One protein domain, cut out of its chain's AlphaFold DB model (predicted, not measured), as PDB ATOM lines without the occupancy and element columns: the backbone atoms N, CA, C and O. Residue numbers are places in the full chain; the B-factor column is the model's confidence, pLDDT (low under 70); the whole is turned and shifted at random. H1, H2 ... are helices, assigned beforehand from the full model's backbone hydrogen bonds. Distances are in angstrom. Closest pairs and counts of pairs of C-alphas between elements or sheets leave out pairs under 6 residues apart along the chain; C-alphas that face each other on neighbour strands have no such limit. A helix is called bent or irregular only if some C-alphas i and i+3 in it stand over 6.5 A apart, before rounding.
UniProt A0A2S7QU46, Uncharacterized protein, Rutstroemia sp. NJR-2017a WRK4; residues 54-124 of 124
ATOM      1  N   SER A  54     130.288 203.174 166.626       88.69
ATOM      2  CA  SER A  54     131.702 202.905 166.896       88.69
ATOM      3  C   SER A  54     132.057 203.320 168.328       88.69
ATOM      4  O   SER A  54     131.379 204.150 168.933       88.69
ATOM      5  N   ASP A  55     133.144 202.785 168.886       90.12
ATOM      6  CA  ASP A  55     133.562 203.116 170.260       90.12
ATOM      7  C   ASP A  55     133.872 204.612 170.435       90.12
ATOM      8  O   ASP A  55     133.521 205.199 171.456       90.12
ATOM      9  N   SER A  56     134.454 205.240 169.409       89.56
ATOM     10  CA  SER A  56     134.722 206.681 169.368       89.56
ATOM     11  C   SER A  56     133.443 207.517 169.373       89.56
ATOM     12  O   SER A  56     133.347 208.480 170.128       89.56
ATOM     13  N   GLU A  57     132.443 207.128 168.581       89.62
ATOM     14  CA  GLU A  57     131.141 207.805 168.521       89.62
ATOM     15  C   GLU A  57     130.398 207.673 169.858       89.62
ATOM     16  O   GLU A  57     129.834 208.643 170.368       89.62
ATOM     17  N   CYS A  58     130.455 206.485 170.470       89.56
ATOM     18  CA  CYS A  58     129.905 206.238 171.800       89.56
ATOM     19  C   CYS A  58     130.573 207.144 172.845       89.56
ATOM     20  O   CYS A  58     129.895 207.774 173.661       89.56
ATOM     21  N   TRP A  59     131.901 207.251 172.798       91.38
ATOM     22  CA  TRP A  59     132.672 208.103 173.696       91.38
ATOM     23  C   TRP A  59     132.338 209.587 173.530       91.38
ATOM     24  O   TRP A  59     132.024 210.253 174.517       91.38
ATOM     25  N   GLU A  60     132.318 210.092 172.298       91.56
ATOM     26  CA  GLU A  60     131.950 211.477 171.989       91.56
ATOM     27  C   GLU A  60     130.553 211.816 172.516       91.56
ATOM     28  O   GLU A  60     130.350 212.824 173.200       91.56
ATOM     29  N   ARG A  61     129.592 210.921 172.278       90.88
ATOM     30  CA  ARG A  61     128.225 211.054 172.775       90.88
ATOM     31  C   ARG A  61     128.174 211.102 174.298       90.88
ATOM     32  O   ARG A  61     127.453 211.926 174.861       90.88
ATOM     33  N   MET A  62     128.921 210.233 174.976       92.31
ATOM     34  CA  MET A  62     128.985 210.210 176.439       92.31
ATOM     35  C   MET A  62     129.572 211.505 177.005       92.31
ATOM     36  O   MET A  62     129.057 212.017 178.000       92.31
ATOM     37  N   LEU A  63     130.591 212.073 176.359       93.00
ATOM     38  CA  LEU A  63     131.157 213.367 176.744       93.00
ATOM     39  C   LEU A  63     130.175 214.515 176.521       93.00
ATOM     40  O   LEU A  63     130.010 215.348 177.408       93.00
ATOM     41  N   ALA A  64     129.462 214.531 175.394       91.25
ATOM     42  CA  ALA A  64     128.423 215.527 175.135       91.25
ATOM     43  C   ALA A  64     127.305 215.470 176.190       91.25
ATOM     44  O   ALA A  64     126.889 216.496 176.726       91.25
ATOM     45  N   LEU A  65     126.859 214.263 176.547       91.25
ATOM     46  CA  LEU A  65     125.866 214.045 177.600       91.25
ATOM     47  C   LEU A  65     126.381 214.439 178.988       91.25
ATOM     48  O   LEU A  65     125.623 214.998 179.782       91.25
ATOM     49  N   GLN A  66     127.648 214.160 179.296       92.44
ATOM     50  CA  GLN A  66     128.254 214.598 180.550       92.44
ATOM     51  C   GLN A  66     128.361 216.122 180.608       92.44
ATOM     52  O   GLN A  66     128.058 216.697 181.645       92.44
ATOM     53  N   LYS A  67     128.739 216.775 179.509       91.69
ATOM     54  CA  LYS A  67     128.832 218.233 179.424       91.69
ATOM     55  C   LYS A  67     127.474 218.920 179.589       91.69
ATOM     56  O   LYS A  67     127.389 219.962 180.221       91.69
ATOM     57  N   GLU A  68     126.419 218.360 179.003       89.75
ATOM     58  CA  GLU A  68     125.088 218.979 179.027       89.75
ATOM     59  C   GLU A  68     124.309 218.664 180.315       89.75
ATOM     60  O   GLU A  68     123.589 219.522 180.823       89.75
ATOM     61  N   TYR A  69     124.450 217.448 180.858       87.12
ATOM     62  CA  TYR A  69     123.598 216.950 181.948       87.12
ATOM     63  C   TYR A  69     124.353 216.481 183.199       87.12
ATOM     64  O   TYR A  69     123.705 216.141 184.188       87.12
ATOM     65  N   HIS A  70     125.688 216.398 183.172       89.25
ATOM     66  CA  HIS A  70     126.531 215.897 184.274       89.25
ATOM     67  C   HIS A  70     126.058 214.551 184.856       89.25
ATOM     68  O   HIS A  70     126.105 214.294 186.060       89.25
ATOM     69  N   CYS A  71     125.548 213.676 183.989       87.56
ATOM     70  CA  CYS A  71     124.749 212.530 184.403       87.56
ATOM     71  C   CYS A  71     125.563 211.261 184.711       87.56
ATOM     72  O   CYS A  71     125.092 210.417 185.473       87.56
ATOM     73  N   TYR A  72     126.781 211.101 184.200       88.56
ATOM     74  CA  TYR A  72     127.545 209.861 184.365       88.56
ATOM     75  C   TYR A  72     128.277 209.733 185.713       88.56
ATOM     76  O   TYR A  72     128.842 208.672 185.962       88.56
ATOM     77  N   GLN A  73     128.260 210.758 186.586       87.06
ATOM     78  CA  GLN A  73     128.886 210.747 187.930       87.06
ATOM     79  C   GLN A  73     130.298 210.122 187.942       87.06
ATOM     80  O   GLN A  73     130.661 209.353 188.830       87.06
ATOM     81  N   SER A  74     131.084 210.403 186.906       88.50
ATOM     82  CA  SER A  74     132.366 209.753 186.668       88.50
ATOM     83  C   SER A  74     133.440 210.812 186.536       88.50
ATOM     84  O   SER A  74     133.468 211.539 185.543       88.50
ATOM     85  N   ALA A  75     134.363 210.842 187.500       91.31
ATOM     86  CA  ALA A  75     135.496 211.769 187.502       91.31
ATOM     87  C   ALA A  75     136.323 211.677 186.209       91.31
ATOM     88  O   ALA A  75     136.879 212.667 185.748       91.31
ATOM     89  N   ARG A  76     136.371 210.494 185.577       91.25
ATOM     90  CA  ARG A  76     137.037 210.321 184.280       91.25
ATOM     91  C   ARG A  76     136.309 211.058 183.157       91.25
ATOM     92  O   ARG A  76     136.971 211.619 182.295       91.25
ATOM     93  N   LEU A  77     134.976 211.026 183.137       92.19
ATOM     94  CA  LEU A  77     134.209 211.766 182.134       92.19
ATOM     95  C   LEU A  77     134.241 213.268 182.410       92.19
ATOM     96  O   LEU A  77     134.313 214.033 181.461       92.19
ATOM     97  N   GLU A  78     134.227 213.687 183.676       93.25
ATOM     98  CA  GLU A  78     134.387 215.101 184.047       93.25
ATOM     99  C   GLU A  78     135.736 215.644 183.579       93.25
ATOM    100  O   GLU A  78     135.767 216.582 182.795       93.25
ATOM    101  N   ALA A  79     136.838 214.973 183.926       93.75
ATOM    102  CA  ALA A  79     138.168 215.380 183.480       93.75
ATOM    103  C   ALA A  79     138.313 215.368 181.948       93.75
ATOM    104  O   ALA A  79     139.007 216.206 181.377       93.75
ATOM    105  N   ALA A  80     137.662 214.418 181.270       94.06
ATOM    106  CA  ALA A  80     137.635 214.383 179.815       94.06
ATOM    107  C   ALA A  80     136.880 215.588 179.236       94.06
ATOM    108  O   ALA A  80     137.401 216.239 178.339       94.06
ATOM    109  N   VAL A  81     135.701 215.934 179.766       94.12
ATOM    110  CA  VAL A  81     134.968 217.147 179.365       94.12
ATOM    111  C   VAL A  81     135.816 218.397 179.613       94.12
ATOM    112  O   VAL A  81     135.964 219.200 178.694       94.12
ATOM    113  N   ASP A  82     136.449 218.517 180.780       94.00
ATOM    114  CA  ASP A  82     137.321 219.649 181.121       94.00
ATOM    115  C   ASP A  82     138.491 219.797 180.134       94.00
ATOM    116  O   ASP A  82     138.865 220.911 179.755       94.00
ATOM    117  N   ALA A  83     139.063 218.679 179.674       92.94
ATOM    118  CA  ALA A  83     140.109 218.686 178.658       92.94
ATOM    119  C   ALA A  83     139.590 219.222 177.314       92.94
ATOM    120  O   ALA A  83     140.231 220.099 176.726       92.94
ATOM    121  N   LEU A  84     138.413 218.776 176.853       91.69
ATOM    122  CA  LEU A  84     137.794 219.304 175.627       91.69
ATOM    123  C   LEU A  84     137.523 220.812 175.744       91.69
ATOM    124  O   LEU A  84     137.750 221.559 174.795       91.69
ATOM    125  N   GLU A  85     137.065 221.282 176.905       91.56
ATOM    126  CA  GLU A  85     136.815 222.711 177.142       91.56
ATOM    127  C   GLU A  85     138.097 223.539 177.220       91.56
ATOM    128  O   GLU A  85     138.120 224.693 176.791       91.56
ATOM    129  N   SER A  86     139.186 222.925 177.677       92.00
ATOM    130  CA  SER A  86     140.530 223.507 177.664       92.00
ATOM    131  C   SER A  86     141.161 223.540 176.263       92.00
ATOM    132  O   SER A  86     142.275 224.039 176.109       92.00
ATOM    133  N   GLY A  87     140.465 223.027 175.242       91.06
ATOM    134  CA  GLY A  87     140.889 223.048 173.841       91.06
ATOM    135  C   GLY A  87     141.647 221.804 173.377       91.06
ATOM    136  O   GLY A  87     142.252 221.844 172.305       91.06
ATOM    137  N   TRP A  88     141.634 220.713 174.148       92.25
ATOM    138  CA  TRP A  88     142.200 219.435 173.707       92.25
ATOM    139  C   TRP A  88     141.330 218.793 172.625       92.25
ATOM    140  O   TRP A  88     140.102 218.922 172.635       92.25
ATOM    141  N   LEU A  89     141.964 218.069 171.700       89.81
ATOM    142  CA  LEU A  89     141.241 217.284 170.705       89.81
ATOM    143  C   LEU A  89     140.670 216.021 171.352       89.81
ATOM    144  O   LEU A  89     141.278 215.435 172.245       89.81
ATOM    145  N   ILE A  90     139.519 215.559 170.859       87.31
ATOM    146  CA  ILE A  90     138.894 214.321 171.345       87.31
ATOM    147  C   ILE A  90     139.800 213.093 171.164       87.31
ATOM    148  O   ILE A  90     139.737 212.164 171.961       87.31
ATOM    149  N   GLU A  91     140.674 213.114 170.154       87.94
ATOM    150  CA  GLU A  91     141.657 212.058 169.885       87.94
ATOM    151  C   GLU A  91     142.774 212.003 170.939       87.94
ATOM    152  O   GLU A  91     143.313 210.930 171.207       87.94
ATOM    153  N   ASP A  92     143.082 213.137 171.576       89.12
ATOM    154  CA  ASP A  92     144.084 213.230 172.646       89.12
ATOM    155  C   ASP A  92     143.502 212.861 174.020       89.12
ATOM    156  O   ASP A  92     144.231 212.662 174.996       89.12
ATOM    157  N   VAL A  93     142.174 212.776 174.117       90.56
ATOM    158  CA  VAL A  93     141.465 212.479 175.359       90.56
ATOM    159  C   VAL A  93     141.373 210.961 175.515       90.56
ATOM    160  O   VAL A  93     140.800 210.286 174.659       90.56
ATOM    161  N   PRO A  94     141.897 210.388 176.613       89.06
ATOM    162  CA  PRO A  94     142.015 208.944 176.753       89.06
ATOM    163  C   PRO A  94     140.643 208.264 176.765       89.06
ATOM    164  O   PRO A  94     139.910 208.304 177.759       89.06
ATOM    165  N   MET A  95     140.323 207.591 175.657       91.69
ATOM    166  CA  MET A  95     139.106 206.804 175.520       91.69
ATOM    167  C   MET A  95     139.241 205.485 176.295       91.69
ATOM    168  O   MET A  95     140.224 204.755 176.140       91.69
ATOM    169  N   PRO A  96     138.259 205.135 177.133       90.06
ATOM    170  CA  PRO A  96     138.262 203.864 177.837       90.06
ATOM    171  C   PRO A  96     137.806 202.699 176.950       90.06
ATOM    172  O   PRO A  96     137.211 202.893 175.896       90.06
ATOM    173  N   SER A  97     138.048 201.466 177.406       92.00
ATOM    174  CA  SER A  97     137.600 200.265 176.682       92.00
ATOM    175  C   SER A  97     136.079 200.227 176.493       92.00
ATOM    176  O   SER A  97     135.342 200.738 177.344       92.00
ATOM    177  N   ARG A  98     135.607 199.543 175.439       90.06
ATOM    178  CA  ARG A  98     134.173 199.394 175.154       90.06
ATOM    179  C   ARG A  98     133.379 198.858 176.344       90.06
ATOM    180  O   ARG A  98     132.380 199.454 176.724       90.06
ATOM    181  N   LEU A  99     133.906 197.841 177.029       90.38
ATOM    182  CA  LEU A  99     133.294 197.305 178.248       90.38
ATOM    183  C   LEU A  99     133.059 198.393 179.311       90.38
ATOM    184  O   LEU A  99     132.022 198.413 179.965       90.38
ATOM    185  N   CYS A 100     134.002 199.320 179.487       90.69
ATOM    186  CA  CYS A 100     133.828 200.421 180.431       90.69
ATOM    187  C   CYS A 100     132.772 201.435 179.973       90.69
ATOM    188  O   CYS A 100     132.093 202.001 180.828       90.69
ATOM    189  N   LEU A 101     132.668 201.706 178.668       90.38
ATOM    190  CA  LEU A 101     131.628 202.581 178.115       90.38
ATOM    191  C   LEU A 101     130.242 201.968 178.336       90.38
ATOM    192  O   LEU A 101     129.331 202.654 178.798       90.38
ATOM    193  N   ASP A 102     130.107 200.667 178.083       90.12
ATOM    194  CA  ASP A 102     128.854 199.933 178.261       90.12
ATOM    195  C   ASP A 102     128.409 199.942 179.732       90.12
ATOM    196  O   ASP A 102     127.277 200.322 180.014       90.12
ATOM    197  N   LEU A 103     129.313 199.665 180.682       91.69
ATOM    198  CA  LEU A 103     129.000 199.713 182.120       91.69
ATOM    199  C   LEU A 103     128.521 201.095 182.589       91.69
ATOM    200  O   LEU A 103     127.603 201.198 183.402       91.69
ATOM    201  N   LEU A 104     129.133 202.167 182.083       91.06
ATOM    202  CA  LEU A 104     128.720 203.536 182.397       91.06
ATOM    203  C   LEU A 104     127.337 203.854 181.818       91.06
ATOM    204  O   LEU A 104     126.513 204.480 182.487       91.06
ATOM    205  N   ASN A 105     127.074 203.418 180.585       90.00
ATOM    206  CA  ASN A 105     125.766 203.565 179.953       90.00
ATOM    207  C   ASN A 105     124.695 202.760 180.687       90.00
ATOM    208  O   ASN A 105     123.602 203.276 180.897       90.00
ATOM    209  N   ASP A 106     124.993 201.535 181.104       90.12
ATOM    210  CA  ASP A 106     124.047 200.683 181.819       90.12
ATOM    211  C   ASP A 106     123.710 201.255 183.198       90.12
ATOM    212  O   ASP A 106     122.531 201.383 183.519       90.12
ATOM    213  N   GLY A 107     124.699 201.749 183.951       89.25
ATOM    214  CA  GLY A 107     124.436 202.450 185.212       89.25
ATOM    215  C   GLY A 107     123.560 203.697 185.034       89.25
ATOM    216  O   GLY A 107     122.684 203.978 185.854       89.25
ATOM    217  N   LEU A 108     123.737 204.433 183.932       88.44
ATOM    218  CA  LEU A 108     122.872 205.565 183.610       88.44
ATOM    219  C   LEU A 108     121.454 205.117 183.206       88.44
ATOM    220  O   LEU A 108     120.482 205.740 183.636       88.44
ATOM    221  N   LYS A 109     121.314 204.035 182.427       87.88
ATOM    222  CA  LYS A 109     120.011 203.439 182.071       87.88
ATOM    223  C   LYS A 109     119.260 202.964 183.310       87.88
ATOM    224  O   LYS A 109     118.059 203.199 183.396       87.88
ATOM    225  N   ASP A 110     119.944 202.332 184.257       87.62
ATOM    226  CA  ASP A 110     119.362 201.872 185.521       87.62
ATOM    227  C   ASP A 110     118.771 203.043 186.293       87.62
ATOM    228  O   ASP A 110     117.580 203.044 186.596       87.62
ATOM    229  N   ARG A 111     119.549 204.114 186.462       86.00
ATOM    230  CA  ARG A 111     119.076 205.322 187.144       86.00
ATOM    231  C   ARG A 111     117.877 205.953 186.433       86.00
ATOM    232  O   ARG A 111     116.935 206.393 187.081       86.00
ATOM    233  N   LEU A 112     117.878 205.972 185.097       85.19
ATOM    234  CA  LEU A 112     116.744 206.449 184.296       85.19
ATOM    235  C   LEU A 112     115.491 205.571 184.440       85.19
ATOM    236  O   LEU A 112     114.385 206.098 184.329       85.19
ATOM    237  N   ARG A 113     115.637 204.258 184.636       84.00
ATOM    238  CA  ARG A 113     114.513 203.351 184.925       84.00
ATOM    239  C   ARG A 113     113.978 203.568 186.336       84.00
ATOM    240  O   ARG A 113     112.766 203.628 186.515       84.00
ATOM    241  N   ASP A 114     114.861 203.761 187.309       84.00
ATOM    242  CA  ASP A 114     114.467 204.048 188.690       84.00
ATOM    243  C   ASP A 114     113.672 205.358 188.783       84.00
ATOM    244  O   ASP A 114     112.643 205.412 189.457       84.00
ATOM    245  N   TYR A 115     114.088 206.401 188.052       79.81
ATOM    246  CA  TYR A 115     113.328 207.652 187.982       79.81
ATOM    247  C   TYR A 115     111.926 207.461 187.387       79.81
ATOM    248  O   TYR A 115     110.977 208.024 187.926       79.81
ATOM    249  N   GLU A 116     111.766 206.651 186.337       77.44
ATOM    250  CA  GLU A 116     110.440 206.327 185.783       77.44
ATOM    251  C   GLU A 116     109.571 205.558 186.772       77.44
ATOM    252  O   GLU A 116     108.406 205.901 186.958       77.44
ATOM    253  N   ALA A 117     110.133 204.551 187.444       75.31
ATOM    254  CA  ALA A 117     109.400 203.745 188.415       75.31
ATOM    255  C   ALA A 117     108.899 204.591 189.597       75.31
ATOM    256  O   ALA A 117     107.785 204.391 190.087       75.31
ATOM    257  N   ILE A 118     109.694 205.573 190.034       74.38
ATOM    258  CA  ILE A 118     109.288 206.538 191.064       74.38
ATOM    259  C   ILE A 118     108.167 207.453 190.548       74.38
ATOM    260  O   ILE A 118     107.217 207.710 191.288       74.38
ATOM    261  N   GLN A 119     108.241 207.926 189.299       62.56
ATOM    262  CA  GLN A 119     107.179 208.747 188.697       62.56
ATOM    263  C   GLN A 119     105.863 207.966 188.563       62.56
ATOM    264  O   GLN A 119     104.808 208.471 188.944       62.56
ATOM    265  N   GLU A 120     105.914 206.719 188.095       59.31
ATOM    266  CA  GLU A 120     104.730 205.867 187.922       59.31
ATOM    267  C   GLU A 120     104.094 205.480 189.270       59.31
ATOM    268  O   GLU A 120     102.870 205.412 189.393       59.31
ATOM    269  N   GLY A 121     104.912 205.301 190.313       58.59
ATOM    270  CA  GLY A 121     104.447 205.045 191.679       58.59
ATOM    271  C   GLY A 121     103.808 206.255 192.373       58.59
ATOM    272  O   GLY A 121     102.964 206.061 193.242       58.59
ATOM    273  N   LEU A 122     104.170 207.486 191.992       54.31
ATOM    274  CA  LEU A 122     103.605 208.728 192.546       54.31
ATOM    275  C   LEU A 122     102.289 209.156 191.857       54.31
ATOM    276  O   LEU A 122     101.609 210.065 192.326       54.31
ATOM    277  N   LEU A 123     101.938 208.509 190.741       53.03
ATOM    278  CA  LEU A 123     100.708 208.719 189.965       53.03
ATOM    279  C   LEU A 123      99.552 207.774 190.366       53.03
ATOM    280  O   LEU A 123      98.488 207.825 189.742       53.03
ATOM    281  N   ARG A 124      99.734 206.931 191.393       45.28
ATOM    282  CA  ARG A 124      98.694 206.086 192.011       45.28
ATOM    283  C   ARG A 124      98.326 206.568 193.407       45.28
ATOM    284  O   ARG A 124      97.127 206.440 193.738       45.28
TER     285      ARG A 124
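Overview. This is residues 54 to 124 of the 124 residues of an uncharacterized protein of Rutstroemia sp. NJR-2017a WRK4 (UniProt A0A2S7QU46). A compact head of two crossed helices, H1 and H2, and a long linking loop, residues 86 to 97, continues into one long straight helix, H3, whose far part sticks out as an arm. H1 and H2 cross at nearly a right angle, while H3 begins near the first residues of H1 and leads away from it like the second limb of a V, with residues 112 to 124 standing free. The printed part has 71 residues, with three named helices in the order H1, H2, H3 and no named strand, and its class is all helix. The whole is loose, with a radius of gyration of the C-alphas of 14.3 A. Its spans are 50 by 24 by 18 A, and the free arm makes much of the length.

Arrangement. The first helix is H1, residues 55 to 69, and a tight link of 5 residues joins it to H2, residues 75 to 85. H1 and H2 touch, with 10 pairs of C-alphas within 8 A. The closest C-alphas of the two are those of Leu 63 and Val 81, 6.0 A apart. H1 touches H2 with its residues 62 to 67 alone. The lines of these two helices are about perpendicular, at 87 degrees, and their centres are 10.4 A apart. A long link of 12 residues then leads from H2 to H3, residues 98 to 122. H2 and H3 are apart, although they follow each other along the chain. H1 and H3 only just touch, with 3 pairs of C-alphas within 8 A. The closest C-alphas of H1 and H3 are those of Asp 55 and Arg 98, 6.2 A apart. H1 touches H3 with its residues 55 to 59 alone, and H3 touches H1 with its residues 98 to 101 alone. H1 and H3 run the same way at a steep tilt of 41 degrees, with their centres 16.1 A apart. In H1, H2 and H3 every backbone O of residue i is within hydrogen-bond range of the N of residue i+4 inside the helix.

Along the chain. H1 begins at Asp 55, with C-alpha 55 at (133.562, 203.116, 170.260), one residue after the start of the printed part. H1 runs over 15 residues to Tyr 69 and measures 20.7 A from first to last C-alpha. H2 has 11 residues, from Ala 75 to Glu 85, and measures 15.1 A; its first C-alpha is at (135.496, 211.769, 187.502). Residues 86 to 97 hold no named element, and their C-alphas lie 12 to 20 A from the mean of the C-alphas. H3 is the longest helix, with 25 residues from Arg 98 to Leu 122, and measures 36.4 A. The C-alpha of Leu 122 is at (103.605, 208.728, 192.546). None of the three helices is bent or irregular.

Size, cuts and confidence. The C-alphas of Asp 92 and Arg 124 are the two farthest apart, at 49.9 A, and those of Ser 54 and Arg 124, the first and last printed, are 41.6 A apart. Without the residues that stand free, 112 to 124, of which 112 to 122 belong to H3, the body has 58 residues. It spans 32 by 22 by 16 A, with a radius of gyration of 10.6 A. The link from H2 to H3 is long, and the printed part has no cut. Arg 124 is the chain's last residue. The mean pLDDT of the printed part is 86.5, and it is under 70 in residues 119 to 124.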